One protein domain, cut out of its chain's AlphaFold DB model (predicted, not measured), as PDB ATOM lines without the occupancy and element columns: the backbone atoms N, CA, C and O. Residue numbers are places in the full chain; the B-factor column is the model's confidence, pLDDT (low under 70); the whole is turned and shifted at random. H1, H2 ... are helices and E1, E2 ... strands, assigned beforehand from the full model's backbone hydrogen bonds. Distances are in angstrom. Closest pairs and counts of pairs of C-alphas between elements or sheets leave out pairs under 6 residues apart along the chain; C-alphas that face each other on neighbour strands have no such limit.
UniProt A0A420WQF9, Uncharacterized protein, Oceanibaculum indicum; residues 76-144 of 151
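AT A GLANCE: This is residues 76 to 144 of the 151 residues of an uncharacterized protein of Oceanibaculum indicum (UniProt A0A420WQF9). Two long antiparallel strands, E1 and E2, lie side by side as a narrow ribbon, and the short strand E3 folds back beside the later part of E2 to make a small three-stranded sheet. At the end where E3 lies, the longest helix, H2, meets the sheet with its first half only and runs off from it, while short H1 and a long loop of residues 91 to 101 join the two long strands at the other end. The printed part has 69 residues, with three named strands and two named helices in the chain order E1, H1, E2, E3, H2. The sheet's order is E1, E2, E3, all antiparallel, and the class is mixed, helices and strands. The whole is loose, with a radius of gyration of the C-alphas of 14.8 A and spans of 43 by 29 by 20 A.

IN THESE COORDINATES: E1, residues 77 to 85, is 25.3 A long and begins at C-alpha 77 at (26.866, -51.446, 6.471). E2, residues 102 to 111, is 24.9 A long and bends by 64 degrees at residue 105; its C-alpha 102 is at (8.675, -46.413, -7.329). E3 is residues 116 to 118. H1 is residues 86 to 90. H2, residues 125 to 138, is 20.0 A long and ends at C-alpha 138 at (22.063, -35.361, -4.131).

HOW THE PARTS SIT: E2 is the inner strand of the sheet, and E1 and E3 are its edge strands. E1 and E2 are antiparallel, with 157 degrees between their directions; N 80 and O 108 are 2.8 A apart and N 103 and O 84 are 3.0 A apart, both within hydrogen-bond range. E2 and E3 form a hairpin, antiparallel at 149 degrees, with N 109 and O 117 within hydrogen-bond range at 2.8 A. Residues 117 to 118 of E3 also pair, antiparallel, with residues 121 to 122. H2 only grazes the sheet, with its residues 125 to 131; the closest C-alphas of E3 and H2 are those of Met 116 and Ala 128, 6.8 A apart. H1 is only just on the sheet, with 5 pairs of C-alphas within 10 A, and only grazes it with residues 86 to 88; the closest C-alphas of H1 and E2 are those of Leu 86 and Glu 102, 5.9 A apart. H1 and H2 are apart. In H1 and H2 every O i to N i+4 pair is within hydrogen-bond range.

THE WHOLE: The two C-alphas farthest apart are those of Asp 95 and Asp 113, at 43.3 A. The printed part has no cut. The link from H1 to E2, with 11 residues, is long; the links E1 to H1 and E2 to E3 are tight, and E3 to H2 is short. The mean pLDDT of the printed part is 90.3, and no printed residue is under 70.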
ATOM      1  N   ASP A  76      27.801 -51.281  10.533       90.44
ATOM      2  CA  ASP A  76      28.964 -51.569   9.688       90.44
ATOM      3  C   ASP A  76      28.653 -51.425   8.195       90.44
ATOM      4  O   ASP A  76      29.556 -51.134   7.412       90.44
ATOM      5  N   THR A  77      27.369 -51.530   7.841       92.94
ATOM      6  CA  THR A  77      26.866 -51.446   6.471       92.94
ATOM      7  C   THR A  77      25.604 -50.584   6.424       92.94
ATOM      8  O   THR A  77      24.729 -50.684   7.289       92.94
ATOM      9  N   ILE A  78      25.485 -49.748   5.395       93.94
ATOM     10  CA  ILE A  78      24.287 -48.961   5.083       93.94
ATOM     11  C   ILE A  78      23.611 -49.579   3.858       93.94
ATOM     12  O   ILE A  78      24.266 -49.812   2.846       93.94
ATOM     13  N   ALA A  79      22.301 -49.821   3.933       95.00
ATOM     14  CA  ALA A  79      21.507 -50.321   2.816       95.00
ATOM     15  C   ALA A  79      20.762 -49.172   2.118       95.00
ATOM     16  O   ALA A  79      20.037 -48.410   2.760       95.00
ATOM     17  N   ILE A  80      20.933 -49.065   0.802       94.31
ATOM     18  CA  ILE A  80      20.302 -48.070  -0.064       94.31
ATOM     19  C   ILE A  80      19.427 -48.808  -1.076       94.31
ATOM     20  O   ILE A  80      19.910 -49.649  -1.838       94.31
ATOM     21  N   ASP A  81      18.137 -48.485  -1.116       95.06
ATOM     22  CA  ASP A  81      17.234 -49.045  -2.118       95.06
ATOM     23  C   ASP A  81      17.459 -48.371  -3.470       95.06
ATOM     24  O   ASP A  81      17.302 -47.159  -3.622       95.06
ATOM     25  N   ILE A  82      17.799 -49.175  -4.474       93.69
ATOM     26  CA  ILE A  82      17.873 -48.718  -5.858       93.69
ATOM     27  C   ILE A  82      16.485 -48.880  -6.465       93.69
ATOM     28  O   ILE A  82      15.971 -49.996  -6.568       93.69
ATOM     29  N   THR A  83      15.870 -47.770  -6.864       93.12
ATOM     30  CA  THR A  83      14.494 -47.729  -7.374       93.12
ATOM     31  C   THR A  83      14.414 -47.128  -8.770       93.12
ATOM     32  O   THR A  83      15.242 -46.304  -9.155       93.12
ATOM     33  N   VAL A  84      13.367 -47.483  -9.513       90.44
ATOM     34  CA  VAL A  84      12.974 -46.809 -10.755       90.44
ATOM     35  C   VAL A  84      11.638 -46.102 -10.571       90.44
ATOM     36  O   VAL A  84      10.714 -46.652  -9.977       90.44
ATOM     37  N   GLU A  85      11.521 -44.899 -11.123       88.75
ATOM     38  CA  GLU A  85      10.281 -44.127 -11.121       88.75
ATOM     39  C   GLU A  85       9.409 -44.527 -12.323       88.75
ATOM     40  O   GLU A  85       9.574 -44.045 -13.449       88.75
ATOM     41  N   LEU A  86       8.480 -45.455 -12.088       85.44
ATOM     42  CA  LEU A  86       7.548 -45.992 -13.078       85.44
ATOM     43  C   LEU A  86       6.657 -44.907 -13.676       85.44
ATOM     44  O   LEU A  86       6.336 -44.972 -14.861       85.44
ATOM     45  N   GLN A  87       6.291 -43.893 -12.887       85.00
ATOM     46  CA  GLN A  87       5.489 -42.778 -13.377       85.00
ATOM     47  C   GLN A  87       6.172 -42.069 -14.543       85.00
ATOM     48  O   GLN A  87       5.602 -41.976 -15.627       85.00
ATOM     49  N   LYS A  88       7.403 -41.594 -14.329       84.81
ATOM     50  CA  LYS A  88       8.167 -40.890 -15.363       84.81
ATOM     51  C   LYS A  88       8.477 -41.798 -16.545       84.81
ATOM     52  O   LYS A  88       8.485 -41.334 -17.678       84.81
ATOM     53  N   ARG A  89       8.710 -43.089 -16.289       83.19
ATOM     54  CA  ARG A  89       9.052 -44.055 -17.336       83.19
ATOM     55  C   ARG A  89       7.875 -44.425 -18.240       83.19
ATOM     56  O   ARG A  89       8.091 -44.623 -19.431       83.19
ATOM     57  N   TYR A  90       6.667 -44.543 -17.687       84.06
ATOM     58  CA  TYR A  90       5.493 -45.077 -18.392       84.06
ATOM     59  C   TYR A  90       4.326 -44.088 -18.525       84.06
ATOM     60  O   TYR A  90       3.299 -44.444 -19.093       84.06
ATOM     61  N   GLY A  91       4.458 -42.857 -18.022       82.25
ATOM     62  CA  GLY A  91       3.423 -41.824 -18.127       82.25
ATOM     63  C   GLY A  91       2.152 -42.145 -17.339       82.25
ATOM     64  O   GLY A  91       1.057 -41.798 -17.773       82.25
ATOM     65  N   LEU A  92       2.282 -42.847 -16.209       80.50
ATOM     66  CA  LEU A  92       1.127 -43.284 -15.424       80.50
ATOM     67  C   LEU A  92       0.447 -42.095 -14.714       80.50
ATOM     68  O   LEU A  92       1.142 -41.232 -14.162       80.50
ATOM     69  N   PRO A  93      -0.896 -42.043 -14.682       79.50
ATOM     70  CA  PRO A  93      -1.614 -41.044 -13.900       79.50
ATOM     71  C   PRO A  93      -1.390 -41.273 -12.392       79.50
ATOM     72  O   PRO A  93      -1.363 -42.410 -11.924       79.50
ATOM     73  N   SER A  94      -1.203 -40.191 -11.628       77.56
ATOM     74  CA  SER A  94      -0.966 -40.214 -10.170       77.56
ATOM     75  C   SER A  94      -2.221 -39.925  -9.342       77.56
ATOM     76  O   SER A  94      -2.136 -39.409  -8.231       77.56
ATOM     77  N   ASP A  95      -3.398 -40.193  -9.890       81.94
ATOM     78  CA  ASP A  95      -4.696 -39.861  -9.296       81.94
ATOM     79  C   ASP A  95      -5.186 -40.888  -8.258       81.94
ATOM     80  O   ASP A  95      -6.141 -40.635  -7.521       81.94
ATOM     81  N   SER A  96      -4.509 -42.033  -8.132       76.94
ATOM     82  CA  SER A  96      -4.835 -43.057  -7.138       76.94
ATOM     83  C   SER A  96      -4.161 -42.812  -5.785       76.94
ATOM     84  O   SER A  96      -2.946 -42.658  -5.688       76.94
ATOM     85  N   ARG A  97      -4.931 -42.920  -4.693       71.81
ATOM     86  CA  ARG A  97      -4.398 -42.901  -3.311       71.81
ATOM     87  C   ARG A  97      -3.507 -44.100  -2.962       71.81
ATOM     88  O   ARG A  97      -2.881 -44.097  -1.909       71.81
ATOM     89  N   LEU A  98      -3.483 -45.129  -3.807       72.62
ATOM     90  CA  LEU A  98      -2.620 -46.306  -3.656       72.62
ATOM     91  C   LEU A  98      -1.389 -46.246  -4.572       72.62
ATOM     92  O   LEU A  98      -0.648 -47.221  -4.669       72.62
ATOM     93  N   PHE A  99      -1.180 -45.127  -5.269       78.06
ATOM     94  CA  PHE A  99      -0.086 -44.976  -6.214       78.06
ATOM     95  C   PHE A  99       1.258 -44.861  -5.489       78.06
ATOM     96  O   PHE A  99       1.511 -43.897  -4.770       78.06
ATOM     97  N   LYS A 100       2.126 -45.854  -5.705       81.19
ATOM     98  CA  LYS A 100       3.554 -45.793  -5.386       81.19
ATOM     99  C   LYS A 100       4.316 -45.793  -6.711       81.19
ATOM    100  O   LYS A 100       4.337 -46.835  -7.371       81.19
ATOM    101  N   PRO A 101       4.854 -44.647  -7.159       82.38
ATOM    102  CA  PRO A 101       5.499 -44.558  -8.462       82.38
ATOM    103  C   PRO A 101       6.830 -45.307  -8.522       82.38
ATOM    104  O   PRO A 101       7.359 -45.483  -9.615       82.38
ATOM    105  N   GLU A 102       7.382 -45.746  -7.394       87.06
ATOM    106  CA  GLU A 102       8.675 -46.413  -7.329       87.06
ATOM    107  C   GLU A 102       8.550 -47.940  -7.335       87.06
ATOM    108  O   GLU A 102       7.828 -48.538  -6.534       87.06
ATOM    109  N   ALA A 103       9.339 -48.587  -8.192       89.44
ATOM    110  CA  ALA A 103       9.635 -50.010  -8.077       89.44
ATOM    111  C   ALA A 103      11.073 -50.207  -7.596       89.44
ATOM    112  O   ALA A 103      12.009 -49.648  -8.173       89.44
ATOM    113  N   ARG A 104      11.253 -51.030  -6.558       92.94
ATOM    114  CA  ARG A 104      12.577 -51.439  -6.079       92.94
ATOM    115  C   ARG A 104      13.210 -52.405  -7.078       92.94
ATOM    116  O   ARG A 104      12.624 -53.433  -7.401       92.94
ATOM    117  N   ILE A 105      14.407 -52.065  -7.538       94.25
ATOM    118  CA  ILE A 105      15.247 -52.893  -8.408       94.25
ATOM    119  C   ILE A 105      16.155 -53.797  -7.568       94.25
ATOM    120  O   ILE A 105      16.352 -54.961  -7.901       94.25
ATOM    121  N   GLY A 106      16.692 -53.276  -6.463       95.19
ATOM    122  CA  GLY A 106      17.561 -54.038  -5.573       95.19
ATOM    123  C   GLY A 106      18.073 -53.221  -4.396       95.19
ATOM    124  O   GLY A 106      17.609 -52.106  -4.147       95.19
ATOM    125  N   THR A 107      19.029 -53.799  -3.680       97.44
ATOM    126  CA  THR A 107      19.669 -53.195  -2.508       97.44
ATOM    127  C   THR A 107      21.139 -52.987  -2.798       97.44
ATOM    128  O   THR A 107      21.826 -53.935  -3.174       97.44
ATOM    129  N   LEU A 108      21.612 -51.764  -2.603       97.44
ATOM    130  CA  LEU A 108      23.027 -51.452  -2.561       97.44
ATOM    131  C   LEU A 108      23.470 -51.379  -1.099       97.44
ATOM    132  O   LEU A 108      23.025 -50.515  -0.349       97.44
ATOM    133  N   GLU A 109      24.340 -52.291  -0.706       97.62
ATOM    134  CA  GLU A 109      25.006 -52.310   0.589       97.62
ATOM    135  C   GLU A 109      26.331 -51.557   0.474       97.62
ATOM    136  O   GLU A 109      27.103 -51.812  -0.452       97.62
ATOM    137  N   VAL A 110      26.578 -50.622   1.391       96.06
ATOM    138  CA  VAL A 110      27.816 -49.840   1.470       96.06
ATOM    139  C   VAL A 110      28.455 -50.069   2.828       96.06
ATOM    140  O   VAL A 110      27.876 -49.697   3.851       96.06
ATOM    141  N   ASP A 111      29.639 -50.663   2.832       94.25
ATOM    142  CA  ASP A 111      30.403 -50.939   4.044       94.25
ATOM    143  C   ASP A 111      31.171 -49.699   4.525       94.25
ATOM    144  O   ASP A 111      31.336 -48.702   3.811       94.25
ATOM    145  N   ARG A 112      31.668 -49.750   5.764       90.00
ATOM    146  CA  ARG A 112      32.398 -48.649   6.418       90.00
ATOM    147  C   ARG A 112      33.652 -48.191   5.656       90.00
ATOM    148  O   ARG A 112      34.049 -47.034   5.780       90.00
ATOM    149  N   ASP A 113      34.283 -49.082   4.897       89.38
ATOM    150  CA  ASP A 113      35.457 -48.806   4.060       89.38
ATOM    151  C   ASP A 113      35.095 -48.286   2.653       89.38
ATOM    152  O   ASP A 113      35.978 -47.918   1.876       89.38
ATOM    153  N   GLY A 114      33.799 -48.208   2.339       90.31
ATOM    154  CA  GLY A 114      33.280 -47.788   1.045       90.31
ATOM    155  C   GLY A 114      33.158 -48.916   0.021       90.31
ATOM    156  O   GLY A 114      32.839 -48.618  -1.134       90.31
ATOM    157  N   ALA A 115      33.387 -50.180   0.399       93.94
ATOM    158  CA  ALA A 115      33.058 -51.318  -0.452       93.94
ATOM    159  C   ALA A 115      31.545 -51.372  -0.703       93.94
ATOM    160  O   ALA A 115      30.738 -51.066   0.176       93.94
ATOM    161  N   MET A 116      31.161 -51.718  -1.931       97.25
ATOM    162  CA  MET A 116      29.769 -51.682  -2.373       97.25
ATOM    163  C   MET A 116      29.343 -53.032  -2.948       97.25
ATOM    164  O   MET A 116      30.048 -53.614  -3.778       97.25
ATOM    165  N   ARG A 117      28.165 -53.510  -2.537       97.75
ATOM    166  CA  ARG A 117      27.554 -54.744  -3.044       97.75
ATOM    167  C   ARG A 117      26.126 -54.487  -3.494       97.75
ATOM    168  O   ARG A 117      25.323 -53.965  -2.730       97.75
ATOM    169  N   PHE A 118      25.786 -54.883  -4.712       97.25
ATOM    170  CA  PHE A 118      24.419 -54.830  -5.216       97.25
ATOM    171  C   PHE A 118      23.794 -56.222  -5.152       97.25
ATOM    172  O   PHE A 118      24.301 -57.162  -5.756       97.25
ATOM    173  N   ASN A 119      22.715 -56.376  -4.380       96.81
ATOM    174  CA  ASN A 119      22.063 -57.668  -4.123       96.81
ATOM    175  C   ASN A 119      23.041 -58.774  -3.671       96.81
ATOM    176  O   ASN A 119      22.859 -59.951  -3.970       96.81
ATOM    177  N   GLY A 120      24.085 -58.386  -2.934       96.19
ATOM    178  CA  GLY A 120      25.114 -59.286  -2.428       96.19
ATOM    179  C   GLY A 120      26.307 -59.522  -3.366       96.19
ATOM    180  O   GLY A 120      27.288 -60.143  -2.946       96.19
ATOM    181  N   GLU A 121      26.285 -59.000  -4.588       97.25
ATOM    182  CA  GLU A 121      27.398 -59.105  -5.533       97.25
ATOM    183  C   GLU A 121      28.261 -57.836  -5.502       97.25
ATOM    184  O   GLU A 121      27.709 -56.735  -5.489       97.25
ATOM    185  N   PRO A 122      29.603 -57.938  -5.474       96.88
ATOM    186  CA  PRO A 122      30.475 -56.769  -5.560       96.88
ATOM    187  C   PRO A 122      30.207 -55.968  -6.836       96.88
ATOM    188  O   PRO A 122      30.164 -56.539  -7.924       96.88
ATOM    189  N   VAL A 123      30.070 -54.647  -6.712       95.38
ATOM    190  CA  VAL A 123      29.939 -53.774  -7.888       95.38
ATOM    191  C   VAL A 123      31.310 -53.461  -8.483       95.38
ATOM    192  O   VAL A 123      32.330 -53.450  -7.788       95.38
ATOM    193  N   SER A 124      31.347 -53.177  -9.782       94.50
ATOM    194  CA  SER A 124      32.576 -52.741 -10.437       94.50
ATOM    195  C   SER A 124      33.010 -51.350  -9.963       94.50
ATOM    196  O   SER A 124      32.238 -50.565  -9.406       94.50
ATOM    197  N   ARG A 125      34.272 -51.005 -10.233       91.31
ATOM    198  CA  ARG A 125      34.813 -49.677  -9.918       91.31
ATOM    199  C   ARG A 125      34.025 -48.554 -10.596       91.31
ATOM    200  O   ARG A 125      33.775 -47.531  -9.965       91.31
ATOM    201  N   ASP A 126      33.655 -48.731 -11.860       90.94
ATOM    202  CA  ASP A 126      32.963 -47.694 -12.629       90.94
ATOM    203  C   ASP A 126      31.531 -47.487 -12.120       90.94
ATOM    204  O   ASP A 126      31.082 -46.348 -11.978       90.94
ATOM    205  N   GLU A 127      30.843 -48.567 -11.744       92.06
ATOM    206  CA  GLU A 127      29.525 -48.500 -11.104       92.06
ATOM    207  C   GLU A 127      29.599 -47.831  -9.728       92.06
ATOM    208  O   GLU A 127      28.801 -46.938  -9.438       92.06
ATOM    209  N   ALA A 128      30.592 -48.182  -8.901       93.06
ATOM    210  CA  ALA A 128      30.810 -47.526  -7.613       93.06
ATOM    211  C   ALA A 128      31.049 -46.015  -7.780       93.06
ATOM    212  O   ALA A 128      30.478 -45.208  -7.046       93.06
ATOM    213  N   LEU A 129      31.846 -45.607  -8.774       92.75
ATOM    214  CA  LEU A 129      32.076 -44.193  -9.084       92.75
ATOM    215  C   LEU A 129      30.795 -43.482  -9.541       92.75
ATOM    216  O   LEU A 129      30.561 -42.338  -9.146       92.75
ATOM    217  N   ALA A 130      29.951 -44.150 -10.332       91.75
ATOM    218  CA  ALA A 130      28.661 -43.610 -10.753       91.75
ATOM    219  C   ALA A 130      27.718 -43.392  -9.558       91.75
ATOM    220  O   ALA A 130      27.117 -42.321  -9.437       91.75
ATOM    221  N   VAL A 131      27.645 -44.356  -8.635       93.12
ATOM    222  CA  VAL A 131      26.881 -44.219  -7.386       93.12
ATOM    223  C   VAL A 131      27.418 -43.057  -6.551       93.12
ATOM    224  O   VAL A 131      26.646 -42.197  -6.128       93.12
ATOM    225  N   GLN A 132      28.735 -42.979  -6.341       93.44
ATOM    226  CA  GLN A 132      29.332 -41.894  -5.558       93.44
ATOM    227  C   GLN A 132      29.046 -40.521  -6.174       93.44
ATOM    228  O   GLN A 132      28.747 -39.570  -5.448       93.44
ATOM    229  N   ALA A 133      29.099 -40.402  -7.502       93.75
ATOM    230  CA  ALA A 133      28.737 -39.170  -8.192       93.75
ATOM    231  C   ALA A 133      27.264 -38.798  -7.969       93.75
ATOM    232  O   ALA A 133      26.977 -37.639  -7.664       93.75
ATOM    233  N   ALA A 134      26.349 -39.768  -8.049       92.12
ATOM    234  CA  ALA A 134      24.930 -39.552  -7.780       92.12
ATOM    235  C   ALA A 134      24.677 -39.106  -6.328       92.12
ATOM    236  O   ALA A 134      23.979 -38.117  -6.103       92.12
ATOM    237  N   CYS A 135      25.299 -39.764  -5.344       93.38
ATOM    238  CA  CYS A 135      25.189 -39.380  -3.934       93.38
ATOM    239  C   CYS A 135      25.720 -37.965  -3.680       93.38
ATOM    240  O   CYS A 135      25.087 -37.180  -2.978       93.38
ATOM    241  N   ARG A 136      26.862 -37.602  -4.274       94.25
ATOM    242  CA  ARG A 136      27.418 -36.250  -4.135       94.25
ATOM    243  C   ARG A 136      26.507 -35.193  -4.737       94.25
ATOM    244  O   ARG A 136      26.302 -34.167  -4.097       94.25
ATOM    245  N   ALA A 137      25.934 -35.455  -5.912       94.00
ATOM    246  CA  ALA A 137      24.970 -34.553  -6.530       94.00
ATOM    247  C   ALA A 137      23.735 -34.353  -5.636       94.00
ATOM    248  O   ALA A 137      23.326 -33.215  -5.414       94.00
ATOM    249  N   ALA A 138      23.195 -35.430  -5.056       91.19
ATOM    250  CA  ALA A 138      22.063 -35.361  -4.131       91.19
ATOM    251  C   ALA A 138      22.377 -34.564  -2.849       91.19
ATOM    252  O   ALA A 138      21.499 -33.898  -2.307       91.19
ATOM    253  N   LEU A 139      23.630 -34.602  -2.387       94.62
ATOM    254  CA  LEU A 139      24.110 -33.857  -1.218       94.62
ATOM    255  C   LEU A 139      24.599 -32.433  -1.545       94.62
ATOM    256  O   LEU A 139      25.050 -31.729  -0.643       94.62
ATOM    257  N   GLY A 140      24.567 -32.004  -2.811       95.94
ATOM    258  CA  GLY A 140      25.099 -30.703  -3.230       95.94
ATOM    259  C   GLY A 140      26.624 -30.573  -3.097       95.94
ATOM    260  O   GLY A 140      27.147 -29.465  -2.989       95.94
ATOM    261  N   LEU A 141      27.353 -31.692  -3.081       94.00
ATOM    262  CA  LEU A 141      28.812 -31.716  -2.986       94.00
ATOM    263  C   LEU A 141      29.463 -31.501  -4.366       94.00
ATOM    264  O   LEU A 141      28.880 -31.882  -5.384       94.00
ATOM    265  N   PRO A 142      30.703 -30.967  -4.432       92.56
ATOM    266  CA  PRO A 142      31.422 -30.798  -5.697       92.56
ATOM    267  C   PRO A 142      31.519 -32.110  -6.489       92.56
ATOM    268  O   PRO A 142      31.661 -33.167  -5.867       92.56
ATOM    269  N   PRO A 143      31.493 -32.091  -7.832       87.38
ATOM    270  CA  PRO A 143      31.564 -33.309  -8.636       87.38
ATOM    271  C   PRO A 143      32.903 -34.038  -8.451       87.38
ATOM    272  O   PRO A 143      33.933 -33.419  -8.181       87.38
ATOM    273  N   LEU A 144      32.892 -35.365  -8.600       82.38
ATOM    274  CA  LEU A 144      34.128 -36.149  -8.622       82.38
ATOM    275  C   LEU A 144      34.910 -35.847  -9.908       82.38
ATOM    276  O   LEU A 144      34.293 -35.716 -10.970       82.38
TER     277      LEU A 144